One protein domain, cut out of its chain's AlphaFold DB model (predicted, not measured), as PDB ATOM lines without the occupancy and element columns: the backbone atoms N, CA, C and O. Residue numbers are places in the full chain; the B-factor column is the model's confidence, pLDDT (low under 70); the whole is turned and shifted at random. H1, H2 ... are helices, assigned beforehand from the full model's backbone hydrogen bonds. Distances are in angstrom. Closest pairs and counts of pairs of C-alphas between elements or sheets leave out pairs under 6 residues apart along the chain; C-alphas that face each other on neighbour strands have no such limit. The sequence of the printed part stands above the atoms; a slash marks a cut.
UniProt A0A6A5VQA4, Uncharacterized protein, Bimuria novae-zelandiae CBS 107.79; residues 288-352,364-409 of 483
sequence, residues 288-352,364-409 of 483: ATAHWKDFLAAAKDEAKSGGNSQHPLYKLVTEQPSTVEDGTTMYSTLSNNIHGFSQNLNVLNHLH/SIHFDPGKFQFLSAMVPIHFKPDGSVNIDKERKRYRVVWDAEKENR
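Overview. This is residues 288 to 352 and 364 to 409 of the 483 residues of an uncharacterized protein of Bimuria novae-zelandiae CBS 107.79 (UniProt A0A6A5VQA4). A small, loose cluster of short helices, H2, H3 and H5, with the longer H1 beside it, has the long helix H4 as an arm, its residues 345 to 351 sticking out at one end of the longest axis; residues 403 to 409 of H7 stick out at the other end. A long loop, residues 378 to 390, leads from H5 to H6. The printed part has 111 residues and seven named helices, H1 to H7 in order, with no named strand: all helix. It is loose, with a radius of gyration of the C-alphas of 16.9 A, and elongated, spanning 60 by 36 by 22 A.

Along the chain. H1, residues 288 to 305, begins at C-alpha 288 (-3.244, 51.106, 25.951) and is 25.4 A long. H2 is residues 314 to 319 and H3 residues 321 to 327. H4, residues 330 to 351, is 30.8 A long and ends at C-alpha 351 (8.874, 75.981, 6.009). H5 is residues 369 to 377, H6 residues 391 to 397, and H7 residues 400 to 409, ending at (-3.464, 22.491, 30.389).

Arrangement. H1, with residues 300 to 304 alone, touches H2 about perpendicular, at 74 degrees; the closest C-alphas, of Ala 303 and Tyr 314, are 5.2 A apart. H1 and H4 only just touch, with 3 pairs of C-alphas within 8 A, Thr 289 and Tyr 331 closest at 5.9 A. H2 and H3 only just touch, only at the corner, Val 317 and Val 324 closest at 6.4 A between C-alphas. H3 touches H5 at 84 degrees, the C-alphas of Thr 323 and Gly 370 closest at 5.0 A. H6 touches no helix; H7 is close to H1 but not clearly touching, at 6.9 A between the C-alphas of Val 401 and Glu 302. Every O i to N i+4 pair is within hydrogen-bond range in H1 to H6; in H7, 5 of 6 are.

Size, cuts and confidence. The C-alphas farthest apart, of His 352 and Arg 409, are 60.4 A apart. Residues 353 to 363 are not printed, and C-alphas 352 and 364 are 19.8 A apart across the cut. The link from H5 to H6 is long. The model's pLDDT is under 70 at residues 306 to 308, 340 to 352, 364 to 367 and 399 to 409.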
ATOM      1  N   ALA A 288      -4.474  51.725  26.458       71.25
ATOM      2  CA  ALA A 288      -3.244  51.106  25.951       71.25
ATOM      3  C   ALA A 288      -2.041  51.285  26.907       71.25
ATOM      4  O   ALA A 288      -1.222  50.383  27.058       71.25
ATOM      5  N   THR A 289      -1.983  52.398  27.651       73.25
ATOM      6  CA  THR A 289      -0.996  52.618  28.723       73.25
ATOM      7  C   THR A 289      -1.126  51.610  29.871       73.25
ATOM      8  O   THR A 289      -0.113  51.172  30.413       73.25
ATOM      9  N   ALA A 290      -2.349  51.254  30.277       75.94
ATOM     10  CA  ALA A 290      -2.582  50.262  31.326       75.94
ATOM     11  C   ALA A 290      -2.286  48.841  30.820       75.94
ATOM     12  O   ALA A 290      -1.553  48.110  31.481       75.94
ATOM     13  N   HIS A 291      -2.728  48.507  29.603       74.62
ATOM     14  CA  HIS A 291      -2.415  47.240  28.927       74.62
ATOM     15  C   HIS A 291      -0.903  47.015  28.798       74.62
ATOM     16  O   HIS A 291      -0.412  45.918  29.066       74.62
ATOM     17  N   TRP A 292      -0.141  48.060  28.455       77.31
ATOM     18  CA  TRP A 292       1.322  48.005  28.430       77.31
ATOM     19  C   TRP A 292       1.927  47.720  29.810       77.31
ATOM     20  O   TRP A 292       2.817  46.880  29.918       77.31
ATOM     21  N   LYS A 293       1.438  48.375  30.873       79.31
ATOM     22  CA  LYS A 293       1.912  48.122  32.244       79.31
ATOM     23  C   LYS A 293       1.618  46.690  32.695       79.31
ATOM     24  O   LYS A 293       2.501  46.063  33.273       79.31
ATOM     25  N   ASP A 294       0.429  46.169  32.391       78.38
ATOM     26  CA  ASP A 294       0.058  44.776  32.669       78.38
ATOM     27  C   ASP A 294       0.963  43.783  31.917       78.38
ATOM     28  O   ASP A 294       1.477  42.838  32.516       78.38
ATOM     29  N   PHE A 295       1.208  44.010  30.620       78.62
ATOM     30  CA  PHE A 295       2.128  43.187  29.826       78.62
ATOM     31  C   PHE A 295       3.558  43.233  30.375       78.62
ATOM     32  O   PHE A 295       4.188  42.188  30.522       78.62
ATOM     33  N   LEU A 296       4.072  44.425  30.689       79.38
ATOM     34  CA  LEU A 296       5.443  44.591  31.161       79.38
ATOM     35  C   LEU A 296       5.651  43.962  32.544       79.38
ATOM     36  O   LEU A 296       6.704  43.378  32.782       79.38
ATOM     37  N   ALA A 297       4.652  44.030  33.430       82.31
ATOM     38  CA  ALA A 297       4.672  43.313  34.701       82.31
ATOM     39  C   ALA A 297       4.760  41.793  34.477       82.31
ATOM     40  O   ALA A 297       5.687  41.161  34.976       82.31
ATOM     41  N   ALA A 298       3.885  41.227  33.637       79.19
ATOM     42  CA  ALA A 298       3.911  39.799  33.316       79.19
ATOM     43  C   ALA A 298       5.241  39.356  32.672       79.19
ATOM     44  O   ALA A 298       5.841  38.382  33.115       79.19
ATOM     45  N   ALA A 299       5.757  40.100  31.689       77.88
ATOM     46  CA  ALA A 299       7.024  39.785  31.021       77.88
ATOM     47  C   ALA A 299       8.247  39.928  31.953       77.88
ATOM     48  O   ALA A 299       9.232  39.202  31.812       77.88
ATOM     49  N   LYS A 300       8.195  40.847  32.927       83.12
ATOM     50  CA  LYS A 300       9.202  40.994  33.991       83.12
ATOM     51  C   LYS A 300       9.155  39.816  34.963       83.12
ATOM     52  O   LYS A 300      10.211  39.324  35.359       83.12
ATOM     53  N   ASP A 301       7.964  39.349  35.318       82.81
ATOM     54  CA  ASP A 301       7.787  38.211  36.218       82.81
ATOM     55  C   ASP A 301       8.139  36.879  35.528       82.81
ATOM     56  O   ASP A 301       8.839  36.069  36.136       82.81
ATOM     57  N   GLU A 302       7.798  36.674  34.247       79.56
ATOM     58  CA  GLU A 302       8.275  35.534  33.433       79.56
ATOM     59  C   GLU A 302       9.815  35.527  33.332       79.56
ATOM     60  O   GLU A 302      10.449  34.494  33.564       79.56
ATOM     61  N   ALA A 303      10.438  36.687  33.074       82.00
ATOM     62  CA  ALA A 303      11.898  36.820  33.009       82.00
ATOM     63  C   ALA A 303      12.604  36.467  34.333       82.00
ATOM     64  O   ALA A 303      13.709  35.922  34.307       82.00
ATOM     65  N   LYS A 304      11.983  36.770  35.483       80.31
ATOM     66  CA  LYS A 304      12.507  36.427  36.818       80.31
ATOM     67  C   LYS A 304      12.276  34.967  37.190       80.31
ATOM     68  O   LYS A 304      13.182  34.320  37.704       80.31
ATOM     69  N   SER A 305      11.057  34.476  36.987       76.25
ATOM     70  CA  SER A 305      10.597  33.185  37.516       76.25
ATOM     71  C   SER A 305      11.093  31.986  36.711       76.25
ATOM     72  O   SER A 305      11.365  30.941  37.295       76.25
ATOM     73  N   GLY A 306      11.256  32.127  35.391       62.03
ATOM     74  CA  GLY A 306      11.623  31.008  34.520       62.03
ATOM     75  C   GLY A 306      13.121  30.701  34.426       62.03
ATOM     76  O   GLY A 306      13.484  29.732  33.765       62.03
ATOM     77  N   GLY A 307      14.006  31.546  34.977       60.41
ATOM     78  CA  GLY A 307      15.463  31.440  34.762       60.41
ATOM     79  C   GLY A 307      15.885  31.493  33.282       60.41
ATOM     80  O   GLY A 307      17.010  31.134  32.936       60.41
ATOM     81  N   ASN A 308      14.972  31.901  32.397       67.25
ATOM     82  CA  ASN A 308      15.089  31.701  30.965       67.25
ATOM     83  C   ASN A 308      15.949  32.805  30.343       67.25
ATOM     84  O   ASN A 308      15.455  33.869  29.969       67.25
ATOM     85  N   SER A 309      17.240  32.513  30.201       75.38
ATOM     86  CA  SER A 309      18.240  33.403  29.603       75.38
ATOM     87  C   SER A 309      17.962  33.783  28.141       75.38
ATOM     88  O   SER A 309      18.605  34.701  27.630       75.38
ATOM     89  N   GLN A 310      17.001  33.128  27.475       78.12
ATOM     90  CA  GLN A 310      16.542  33.487  26.130       78.12
ATOM     91  C   GLN A 310      15.368  34.479  26.115       78.12
ATOM     92  O   GLN A 310      15.021  34.982  25.045       78.12
ATOM     93  N   HIS A 311      14.757  34.804  27.262       79.56
ATOM     94  CA  HIS A 311      13.718  35.832  27.298       79.56
ATOM     95  C   HIS A 311      14.325  37.206  26.937       79.56
ATOM     96  O   HIS A 311      15.331  37.588  27.539       79.56
ATOM     97  N   PRO A 312      13.740  38.002  26.016       79.75
ATOM     98  CA  PRO A 312      14.382  39.224  25.511       79.75
ATOM     99  C   PRO A 312      14.707  40.265  26.586       79.75
ATOM    100  O   PRO A 312      15.692  40.989  26.474       79.75
ATOM    101  N   LEU A 313      13.894  40.321  27.646       82.88
ATOM    102  CA  LEU A 313      14.107  41.225  28.777       82.88
ATOM    103  C   LEU A 313      15.003  40.638  29.878       82.88
ATOM    104  O   LEU A 313      15.270  41.356  30.834       82.88
ATOM    105  N   TYR A 314      15.470  39.384  29.782       84.56
ATOM    106  CA  TYR A 314      16.205  38.706  30.864       84.56
ATOM    107  C   TYR A 314      17.364  39.556  31.391       84.56
ATOM    108  O   TYR A 314      17.355  39.923  32.562       84.56
ATOM    109  N   LYS A 315      18.285  39.974  30.510       83.38
ATOM    110  CA  LYS A 315      19.432  40.820  30.881       83.38
ATOM    111  C   LYS A 315      19.023  42.158  31.491       83.38
ATOM    112  O   LYS A 315      19.617  42.586  32.468       83.38
ATOM    113  N   LEU A 316      17.991  42.817  30.961       83.38
ATOM    114  CA  LEU A 316      17.509  44.071  31.548       83.38
ATOM    115  C   LEU A 316      16.924  43.844  32.947       83.38
ATOM    116  O   LEU A 316      17.139  44.645  33.844       83.38
ATOM    117  N   VAL A 317      16.215  42.738  33.158       84.62
ATOM    118  CA  VAL A 317      15.579  42.408  34.438       84.62
ATOM    119  C   VAL A 317      16.594  41.962  35.499       84.62
ATOM    120  O   VAL A 317      16.375  42.248  36.678       84.62
ATOM    121  N   THR A 318      17.688  41.297  35.112       82.56
ATOM    122  CA  THR A 318      18.732  40.808  36.031       82.56
ATOM    123  C   THR A 318      19.890  41.787  36.233       82.56
ATOM    124  O   THR A 318      20.338  41.960  37.363       82.56
ATOM    125  N   GLU A 319      20.369  42.442  35.173       85.50
ATOM    126  CA  GLU A 319      21.560  43.308  35.195       85.50
ATOM    127  C   GLU A 319      21.203  44.801  35.339       85.50
ATOM    128  O   GLU A 319      22.017  45.578  35.836       85.50
ATOM    129  N   GLN A 320      20.006  45.231  34.909       84.06
ATOM    130  CA  GLN A 320      19.620  46.654  34.829       84.06
ATOM    131  C   GLN A 320      18.154  46.932  35.239       84.06
ATOM    132  O   GLN A 320      17.395  47.534  34.472       84.06
ATOM    133  N   PRO A 321      17.704  46.532  36.445       80.69
ATOM    134  CA  PRO A 321      16.287  46.584  36.819       80.69
ATOM    135  C   PRO A 321      15.661  47.990  36.755       80.69
ATOM    136  O   PRO A 321      14.468  48.106  36.480       80.69
ATOM    137  N   SER A 322      16.446  49.062  36.929       79.06
ATOM    138  CA  SER A 322      16.000  50.452  36.733       79.06
ATOM    139  C   SER A 322      15.525  50.733  35.301       79.06
ATOM    140  O   SER A 322      14.506  51.389  35.109       79.06
ATOM    141  N   THR A 323      16.202  50.164  34.299       76.88
ATOM    142  CA  THR A 323      15.849  50.281  32.875       76.88
ATOM    143  C   THR A 323      14.492  49.632  32.565       76.88
ATOM    144  O   THR A 323      13.802  50.019  31.622       76.88
ATOM    145  N   VAL A 324      14.060  48.663  33.380       76.56
ATOM    146  CA  VAL A 324      12.730  48.040  33.273       76.56
ATOM    147  C   VAL A 324      11.645  48.924  33.897       76.56
ATOM    148  O   VAL A 324      10.538  48.985  33.362       76.56
ATOM    149  N   GLU A 325      11.952  49.658  34.974       76.69
ATOM    150  CA  GLU A 325      11.028  50.657  35.537       76.69
ATOM    151  C   GLU A 325      10.807  51.833  34.574       76.69
ATOM    152  O   GLU A 325       9.661  52.246  34.373       76.69
ATOM    153  N   ASP A 326      11.857  52.301  33.885       74.50
ATOM    154  CA  ASP A 326      11.747  53.281  32.788       74.50
ATOM    155  C   ASP A 326      10.751  52.813  31.713       74.50
ATOM    156  O   ASP A 326       9.938  53.605  31.211       74.50
ATOM    157  N   GLY A 327      10.754  51.506  31.425       71.56
ATOM    158  CA  GLY A 327       9.804  50.829  30.547       71.56
ATOM    159  C   GLY A 327       8.339  51.125  30.889       71.56
ATOM    160  O   GLY A 327       7.527  51.310  29.982       71.56
ATOM    161  N   THR A 328       7.974  51.292  32.165       73.62
ATOM    162  CA  THR A 328       6.584  51.591  32.579       73.62
ATOM    163  C   THR A 328       6.078  52.957  32.088       73.62
ATOM    164  O   THR A 328       4.867  53.154  31.943       73.62
ATOM    165  N   THR A 329       6.996  53.885  31.790       80.19
ATOM    166  CA  THR A 329       6.724  55.220  31.223       80.19
ATOM    167  C   THR A 329       6.934  55.280  29.706       80.19
ATOM    168  O   THR A 329       6.729  56.325  29.079       80.19
ATOM    169  N   MET A 330       7.329  54.165  29.085       77.44
ATOM    170  CA  MET A 330       7.678  54.119  27.666       77.44
ATOM    171  C   MET A 330       6.502  54.512  26.773       77.44
ATOM    172  O   MET A 330       6.671  55.339  25.884       77.44
ATOM    173  N   TYR A 331       5.297  53.994  27.041       75.12
ATOM    174  CA  TYR A 331       4.110  54.309  26.238       75.12
ATOM    175  C   TYR A 331       3.796  55.817  26.228       75.12
ATOM    176  O   TYR A 331       3.551  56.390  25.167       75.12
ATOM    177  N   SER A 332       3.849  56.491  27.385       76.44
ATOM    178  CA  SER A 332       3.622  57.942  27.448       76.44
ATOM    179  C   SER A 332       4.758  58.729  26.793       76.44
ATOM    180  O   SER A 332       4.484  59.699  26.093       76.44
ATOM    181  N   THR A 333       6.011  58.285  26.944       78.50
ATOM    182  CA  THR A 333       7.174  58.900  26.277       78.50
ATOM    183  C   THR A 333       7.059  58.790  24.752       78.50
ATOM    184  O   THR A 333       7.168  59.796  24.056       78.50
ATOM    185  N   LEU A 334       6.759  57.599  24.223       75.88
ATOM    186  CA  LEU A 334       6.541  57.355  22.793       75.88
ATOM    187  C   LEU A 334       5.372  58.180  22.249       75.88
ATOM    188  O   LEU A 334       5.515  58.827  21.215       75.88
ATOM    189  N   SER A 335       4.237  58.202  22.954       76.44
ATOM    190  CA  SER A 335       3.069  58.996  22.558       76.44
ATOM    191  C   SER A 335       3.404  60.490  22.486       76.44
ATOM    192  O   SER A 335       3.175  61.126  21.456       76.44
ATOM    193  N   ASN A 336       4.036  61.040  23.531       79.12
ATOM    194  CA  ASN A 336       4.460  62.440  23.571       79.12
ATOM    195  C   ASN A 336       5.464  62.769  22.454       79.12
ATOM    196  O   ASN A 336       5.323  63.799  21.797       79.12
ATOM    197  N   ASN A 337       6.427  61.881  22.191       73.06
ATOM    198  CA  ASN A 337       7.412  62.051  21.123       73.06
ATOM    199  C   ASN A 337       6.757  62.033  19.730       73.06
ATOM    200  O   ASN A 337       7.106  62.855  18.889       73.06
ATOM    201  N   ILE A 338       5.764  61.168  19.494       72.12
ATOM    202  CA  ILE A 338       5.007  61.113  18.229       72.12
ATOM    203  C   ILE A 338       4.143  62.368  18.040       72.12
ATOM    204  O   ILE A 338       4.112  62.926  16.943       72.12
ATOM    205  N   HIS A 339       3.475  62.848  19.092       70.75
ATOM    206  CA  HIS A 339       2.676  64.077  19.032       70.75
ATOM    207  C   HIS A 339       3.538  65.341  18.874       70.75
ATOM    208  O   HIS A 339       3.163  66.244  18.129       70.75
ATOM    209  N   GLY A 340       4.713  65.400  19.508       68.25
ATOM    210  CA  GLY A 340       5.694  66.460  19.256       68.25
ATOM    211  C   GLY A 340       6.257  66.398  17.834       68.25
ATOM    212  O   GLY A 340       6.398  67.424  17.172       68.25
ATOM    213  N   PHE A 341       6.511  65.192  17.321       66.38
ATOM    214  CA  PHE A 341       6.995  64.994  15.959       66.38
ATOM    215  C   PHE A 341       5.972  65.421  14.898       66.38
ATOM    216  O   PHE A 341       6.357  66.111  13.960       66.38
ATOM    217  N   SER A 342       4.679  65.106  15.046       62.94
ATOM    218  CA  SER A 342       3.661  65.542  14.074       62.94
ATOM    219  C   SER A 342       3.469  67.065  14.052       62.94
ATOM    220  O   SER A 342       3.296  67.644  12.979       62.94
ATOM    221  N   GLN A 343       3.593  67.734  15.204       64.94
ATOM    222  CA  GLN A 343       3.640  69.200  15.274       64.94
ATOM    223  C   GLN A 343       4.870  69.759  14.539       64.94
ATOM    224  O   GLN A 343       4.728  70.660  13.713       64.94
ATOM    225  N   ASN A 344       6.055  69.180  14.761       61.34
ATOM    226  CA  ASN A 344       7.288  69.578  14.067       61.34
ATOM    227  C   ASN A 344       7.216  69.332  12.543       61.34
ATOM    228  O   ASN A 344       7.742  70.132  11.772       61.34
ATOM    229  N   LEU A 345       6.552  68.263  12.092       60.59
ATOM    230  CA  LEU A 345       6.410  67.923  10.669       60.59
ATOM    231  C   LEU A 345       5.485  68.903   9.935       60.59
ATOM    232  O   LEU A 345       5.790  69.316   8.819       60.59
ATOM    233  N   ASN A 346       4.409  69.356  10.585       58.25
ATOM    234  CA  ASN A 346       3.563  70.425  10.049       58.25
ATOM    235  C   ASN A 346       4.347  71.742   9.898       58.25
ATOM    236  O   ASN A 346       4.219  72.418   8.880       58.25
ATOM    237  N   VAL A 347       5.215  72.078  10.861       57.75
ATOM    238  CA  VAL A 347       6.106  73.251  10.771       57.75
ATOM    239  C   VAL A 347       7.131  73.093   9.638       57.75
ATOM    240  O   VAL A 347       7.307  74.022   8.853       57.75
ATOM    241  N   LEU A 348       7.750  71.917   9.483       55.31
ATOM    242  CA  LEU A 348       8.671  71.621   8.374       55.31
ATOM    243  C   LEU A 348       7.987  71.725   7.000       55.31
ATOM    244  O   LEU A 348       8.540  72.348   6.095       55.31
ATOM    245  N   ASN A 349       6.769  71.198   6.857       56.44
ATOM    246  CA  ASN A 349       5.993  71.294   5.617       56.44
ATOM    247  C   ASN A 349       5.615  72.745   5.269       56.44
ATOM    248  O   ASN A 349       5.636  73.111   4.096       56.44
ATOM    249  N   HIS A 350       5.332  73.598   6.261       55.69
ATOM    250  CA  HIS A 350       5.117  75.032   6.026       55.69
ATOM    251  C   HIS A 350       6.420  75.802   5.727       55.69
ATOM    252  O   HIS A 350       6.402  76.757   4.950       55.69
ATOM    253  N   LEU A 351       7.562  75.371   6.273       49.34
ATOM    254  CA  LEU A 351       8.874  75.981   6.009       49.34
ATOM    255  C   LEU A 351       9.406  75.723   4.590       49.34
ATOM    256  O   LEU A 351      10.244  76.491   4.124       49.34
ATOM    257  N   HIS A 352       8.886  74.731   3.861       50.94
ATOM    258  CA  HIS A 352       9.197  74.550   2.434       50.94
ATOM    259  C   HIS A 352       8.679  75.688   1.523       50.94
ATOM    260  O   HIS A 352       9.016  75.706   0.341       50.94
ATOM    261  N   SER A 364      13.901  68.010  20.217       58.09
ATOM    262  CA  SER A 364      14.586  66.785  19.855       58.09
ATOM    263  C   SER A 364      13.852  65.609  20.481       58.09
ATOM    264  O   SER A 364      13.445  65.652  21.643       58.09
ATOM    265  N   ILE A 365      13.684  64.542  19.698       61.19
ATOM    266  CA  ILE A 365      13.199  63.260  20.204       61.19
ATOM    267  C   ILE A 365      14.319  62.686  21.081       61.19
ATOM    268  O   ILE A 365      15.162  61.915  20.618       61.19
ATOM    269  N   HIS A 366      14.366  63.127  22.337       63.88
ATOM    270  CA  HIS A 366      15.237  62.558  23.351       63.88
ATOM    271  C   HIS A 366      14.559  61.343  23.970       63.88
ATOM    272  O   HIS A 366      13.459  61.410  24.518       63.88
ATOM    273  N   PHE A 367      15.270  60.226  23.893       64.88
ATOM    274  CA  PHE A 367      15.107  59.129  24.821       64.88
ATOM    275  C   PHE A 367      16.212  59.244  25.859       64.88
ATOM    276  O   PHE A 367      17.378  59.416  25.500       64.88
ATOM    277  N   ASP A 368      15.848  59.120  27.130       72.12
ATOM    278  CA  ASP A 368      16.824  58.882  28.189       72.12
ATOM    279  C   ASP A 368      17.612  57.595  27.856       72.12
ATOM    280  O   ASP A 368      17.020  56.660  27.301       72.12
ATOM    281  N   PRO A 369      18.917  57.493  28.174       73.44
ATOM    282  CA  PRO A 369      19.734  56.343  27.776       73.44
ATOM    283  C   PRO A 369      19.152  54.980  28.186       73.44
ATOM    284  O   PRO A 369      19.181  54.046  27.384       73.44
ATOM    285  N   GLY A 370      18.543  54.883  29.377       70.69
ATOM    286  CA  GLY A 370      17.820  53.687  29.824       70.69
ATOM    287  C   GLY A 370      16.641  53.346  28.908       70.69
ATOM    288  O   GLY A 370      16.542  52.230  28.399       70.69
ATOM    289  N   LYS A 371      15.802  54.328  28.562       74.25
ATOM    290  CA  LYS A 371      14.692  54.128  27.615       74.25
ATOM    291  C   LYS A 371      15.183  53.658  26.242       74.25
ATOM    292  O   LYS A 371      14.579  52.761  25.661       74.25
ATOM    293  N   PHE A 372      16.294  54.198  25.740       74.44
ATOM    294  CA  PHE A 372      16.882  53.727  24.483       74.44
ATOM    295  C   PHE A 372      17.385  52.274  24.572       74.44
ATOM    296  O   PHE A 372      17.146  51.484  23.656       74.44
ATOM    297  N   GLN A 373      18.022  51.884  25.682       73.38
ATOM    298  CA  GLN A 373      18.451  50.498  25.926       73.38
ATOM    299  C   GLN A 373      17.257  49.535  26.032       73.38
ATOM    300  O   GLN A 373      17.280  48.463  25.427       73.38
ATOM    301  N   PHE A 374      16.179  49.942  26.711       76.06
ATOM    302  CA  PHE A 374      14.932  49.178  26.777       76.06
ATOM    303  C   PHE A 374      14.326  48.953  25.383       76.06
ATOM    304  O   PHE A 374      14.019  47.821  25.011       76.06
ATOM    305  N   LEU A 375      14.201  50.019  24.583       74.50
ATOM    306  CA  LEU A 375      13.709  49.924  23.205       74.50
ATOM    307  C   LEU A 375      14.605  49.031  22.335       74.50
ATOM    308  O   LEU A 375      14.090  48.235  21.554       74.50
ATOM    309  N   SER A 376      15.926  49.102  22.516       76.25
ATOM    310  CA  SER A 376      16.899  48.273  21.790       76.25
ATOM    311  C   SER A 376      16.726  46.773  22.071       76.25
ATOM    312  O   SER A 376      16.841  45.966  21.151       76.25
ATOM    313  N   ALA A 377      16.389  46.383  23.305       74.44
ATOM    314  CA  ALA A 377      16.071  44.988  23.638       74.44
ATOM    315  C   ALA A 377      14.719  44.525  23.058       74.44
ATOM    316  O   ALA A 377      14.552  43.347  22.733       74.44
ATOM    317  N   MET A 378      13.775  45.457  22.894       73.94
ATOM    318  CA  MET A 378      12.425  45.218  22.367       73.94
ATOM    319  C   MET A 378      12.334  45.207  20.827       73.94
ATOM    320  O   MET A 378      11.239  45.035  20.287       73.94
ATOM    321  N   VAL A 379      13.443  45.405  20.101       77.94
ATOM    322  CA  VAL A 379      13.450  45.447  18.626       77.94
ATOM    323  C   VAL A 379      12.877  44.140  18.041       77.94
ATOM    324  O   VAL A 379      13.322  43.054  18.437       77.94
ATOM    325  N   PRO A 380      11.906  44.209  17.105       75.69
ATOM    326  CA  PRO A 380      11.400  43.033  16.403       75.69
ATOM    327  C   PRO A 380      12.489  42.341  15.580       75.69
ATOM    328  O   PRO A 380      13.261  43.002  14.888       75.69
ATOM    329  N   ILE A 381      12.519  41.009  15.620       81.56
ATOM    330  CA  ILE A 381      13.443  40.175  14.832       81.56
ATOM    331  C   ILE A 381      12.701  39.281  13.828       81.56
ATOM    332  O   ILE A 381      13.286  38.826  12.847       81.56
ATOM    333  N   HIS A 382      11.405  39.046  14.037       82.31
ATOM    334  CA  HIS A 382      10.558  38.273  13.142       82.31
ATOM    335  C   HIS A 382       9.772  39.189  12.203       82.31
ATOM    336  O   HIS A 382       8.842  39.885  12.613       82.31
ATOM    337  N   PHE A 383      10.085  39.103  10.914       76.88
ATOM    338  CA  PHE A 383       9.373  39.797   9.844       76.88
ATOM    339  C   PHE A 383       8.647  38.792   8.938       76.88
ATOM    340  O   PHE A 383       8.969  37.598   8.906       76.88
ATOM    341  N   LYS A 384       7.615  39.259   8.243       80.56
ATOM    342  CA  LYS A 384       6.960  38.552   7.138       80.56
ATOM    343  C   LYS A 384       7.697  38.859   5.816       80.56
ATOM    344  O   LYS A 384       8.491  39.799   5.778       80.56
ATOM    345  N   PRO A 385       7.435  38.118   4.720       85.31
ATOM    346  CA  PRO A 385       8.074  38.372   3.421       85.31
ATOM    347  C   PRO A 385       7.805  39.764   2.825       85.31
ATOM    348  O   PRO A 385       8.577  40.223   1.995       85.31
ATOM    349  N   ASP A 386       6.734  40.438   3.255       78.50
ATOM    350  CA  ASP A 386       6.379  41.813   2.873       78.50
ATOM    351  C   ASP A 386       7.125  42.899   3.683       78.50
ATOM    352  O   ASP A 386       6.866  44.088   3.512       78.50
ATOM    353  N   GLY A 387       8.029  42.507   4.590       70.94
ATOM    354  CA  GLY A 387       8.749  43.416   5.486       70.94
ATOM    355  C   GLY A 387       7.944  43.895   6.702       70.94
ATOM    356  O   GLY A 387       8.496  44.591   7.553       70.94
ATOM    357  N   SER A 388       6.670  43.512   6.844       74.56
ATOM    358  CA  SER A 388       5.883  43.813   8.046       74.56
ATOM    359  C   SER A 388       6.310  42.942   9.232       74.56
ATOM    360  O   SER A 388       6.765  41.806   9.072       74.56
ATOM    361  N   VAL A 389       6.160  43.454  10.458       71.00
ATOM    362  CA  VAL A 389       6.480  42.686  11.670       71.00
ATOM    363  C   VAL A 389       5.541  41.482  11.787       71.00
ATOM    364  O   VAL A 389       4.314  41.600  11.699       71.00
ATOM    365  N   ASN A 390       6.106  40.300  12.026       81.69
ATOM    366  CA  ASN A 390       5.337  39.098  12.321       81.69
ATOM    367  C   ASN A 390       4.941  39.099  13.804       81.69
ATOM    368  O   ASN A 390       5.588  38.470  14.644       81.69
ATOM    369  N   ILE A 391       3.872  39.844  14.101       73.88
ATOM    370  CA  ILE A 391       3.358  40.076  15.455       73.88
ATOM    371  C   ILE A 391       3.165  38.766  16.232       73.88
ATOM    372  O   ILE A 391       3.536  38.713  17.397       73.88
ATOM    373  N   ASP A 392       2.670  37.689  15.619       77.12
ATOM    374  CA  ASP A 392       2.442  36.427  16.339       77.12
ATOM    375  C   ASP A 392       3.735  35.680  16.694       77.12
ATOM    376  O   ASP A 392       3.810  35.058  17.756       77.12
ATOM    377  N   LYS A 393       4.792  35.790  15.876       81.69
ATOM    378  CA  LYS A 393       6.122  35.273  16.241       81.69
ATOM    379  C   LYS A 393       6.792  36.120  17.324       81.69
ATOM    380  O   LYS A 393       7.342  35.557  18.268       81.69
ATOM    381  N   GLU A 394       6.698  37.451  17.244       78.38
ATOM    382  CA  GLU A 394       7.169  38.324  18.330       78.38
ATOM    383  C   GLU A 394       6.401  38.062  19.633       78.38
ATOM    384  O   GLU A 394       7.019  37.907  20.678       78.38
ATOM    385  N   ARG A 395       5.074  37.901  19.595       72.75
ATOM    386  CA  ARG A 395       4.263  37.562  20.780       72.75
ATOM    387  C   ARG A 395       4.783  36.322  21.508       72.75
ATOM    388  O   ARG A 395       4.931  36.370  22.726       72.75
ATOM    389  N   LYS A 396       5.100  35.247  20.778       76.06
ATOM    390  CA  LYS A 396       5.659  34.012  21.357       76.06
ATOM    391  C   LYS A 396       7.035  34.221  21.994       76.06
ATOM    392  O   LYS A 396       7.299  33.675  23.060       76.06
ATOM    393  N   ARG A 397       7.879  35.066  21.394       78.69
ATOM    394  CA  ARG A 397       9.204  35.443  21.921       78.69
ATOM    395  C   ARG A 397       9.130  36.103  23.313       78.69
ATOM    396  O   ARG A 397      10.052  35.926  24.102       78.69
ATOM    397  N   TYR A 398       8.042  36.817  23.627       72.25
ATOM    398  CA  TYR A 398       7.802  37.461  24.935       72.25
ATOM    399  C   TYR A 398       6.843  36.690  25.867       72.25
ATOM    400  O   TYR A 398       6.460  37.218  26.906       72.25
ATOM    401  N   ARG A 399       6.407  35.478  25.495       68.12
ATOM    402  CA  ARG A 399       5.499  34.630  26.293       68.12
ATOM    403  C   ARG A 399       5.923  33.165  26.228       68.12
ATOM    404  O   ARG A 399       5.166  32.293  25.797       68.12
ATOM    405  N   VAL A 400       7.167  32.900  26.616       60.53
ATOM    406  CA  VAL A 400       7.756  31.556  26.502       60.53
ATOM    407  C   VAL A 400       7.111  30.580  27.494       60.53
ATOM    408  O   VAL A 400       7.005  29.394  27.193       60.53
ATOM    409  N   VAL A 401       6.631  31.062  28.648       51.78
ATOM    410  CA  VAL A 401       5.982  30.211  29.663       51.78
ATOM    411  C   VAL A 401       4.498  29.980  29.339       51.78
ATOM    412  O   VAL A 401       3.983  28.875  29.523       51.78
ATOM    413  N   TRP A 402       3.810  30.995  28.806       48.12
ATOM    414  CA  TRP A 402       2.352  30.972  28.621       48.12
ATOM    415  C   TRP A 402       1.861  29.897  27.639       48.12
ATOM    416  O   TRP A 402       0.873  29.218  27.926       48.12
ATOM    417  N   ASP A 403       2.525  29.725  26.490       51.53
ATOM    418  CA  ASP A 403       2.121  28.722  25.489       51.53
ATOM    419  C   ASP A 403       2.378  27.290  26.000       51.53
ATOM    420  O   ASP A 403       1.507  26.429  25.849       51.53
ATOM    421  N   ALA A 404       3.496  27.058  26.702       52.56
ATOM    422  CA  ALA A 404       3.825  25.768  27.314       52.56
ATOM    423  C   ALA A 404       2.843  25.381  28.437       52.56
ATOM    424  O   ALA A 404       2.434  24.222  28.542       52.56
ATOM    425  N   GLU A 405       2.391  26.337  29.255       50.25
ATOM    426  CA  GLU A 405       1.289  26.090  30.190       50.25
ATOM    427  C   GLU A 405      -0.041  25.821  29.471       50.25
ATOM    428  O   GLU A 405      -0.845  25.015  29.943       50.25
ATOM    429  N   LYS A 406      -0.301  26.468  28.327       54.41
ATOM    430  CA  LYS A 406      -1.535  26.257  27.554       54.41
ATOM    431  C   LYS A 406      -1.581  24.874  26.901       54.41
ATOM    432  O   LYS A 406      -2.663  24.292  26.847       54.41
ATOM    433  N   GLU A 407      -0.447  24.346  26.442       57.62
ATOM    434  CA  GLU A 407      -0.320  22.953  25.988       57.62
ATOM    435  C   GLU A 407      -0.483  21.976  27.156       57.62
ATOM    436  O   GLU A 407      -1.423  21.183  27.129       57.62
ATOM    437  N   ASN A 408       0.267  22.132  28.253       53.81
ATOM    438  CA  ASN A 408       0.116  21.288  29.450       53.81
ATOM    439  C   ASN A 408      -1.322  21.282  30.017       53.81
ATOM    440  O   ASN A 408      -1.812  20.254  30.491       53.81
ATOM    441  N   ARG A 409      -2.047  22.411  29.971       55.66
ATOM    442  CA  ARG A 409      -3.464  22.491  30.389       55.66
ATOM    443  C   ARG A 409      -4.438  21.899  29.361       55.66
ATOM    444  O   ARG A 409      -5.545  21.526  29.749       55.66
TER     445      ARG A 409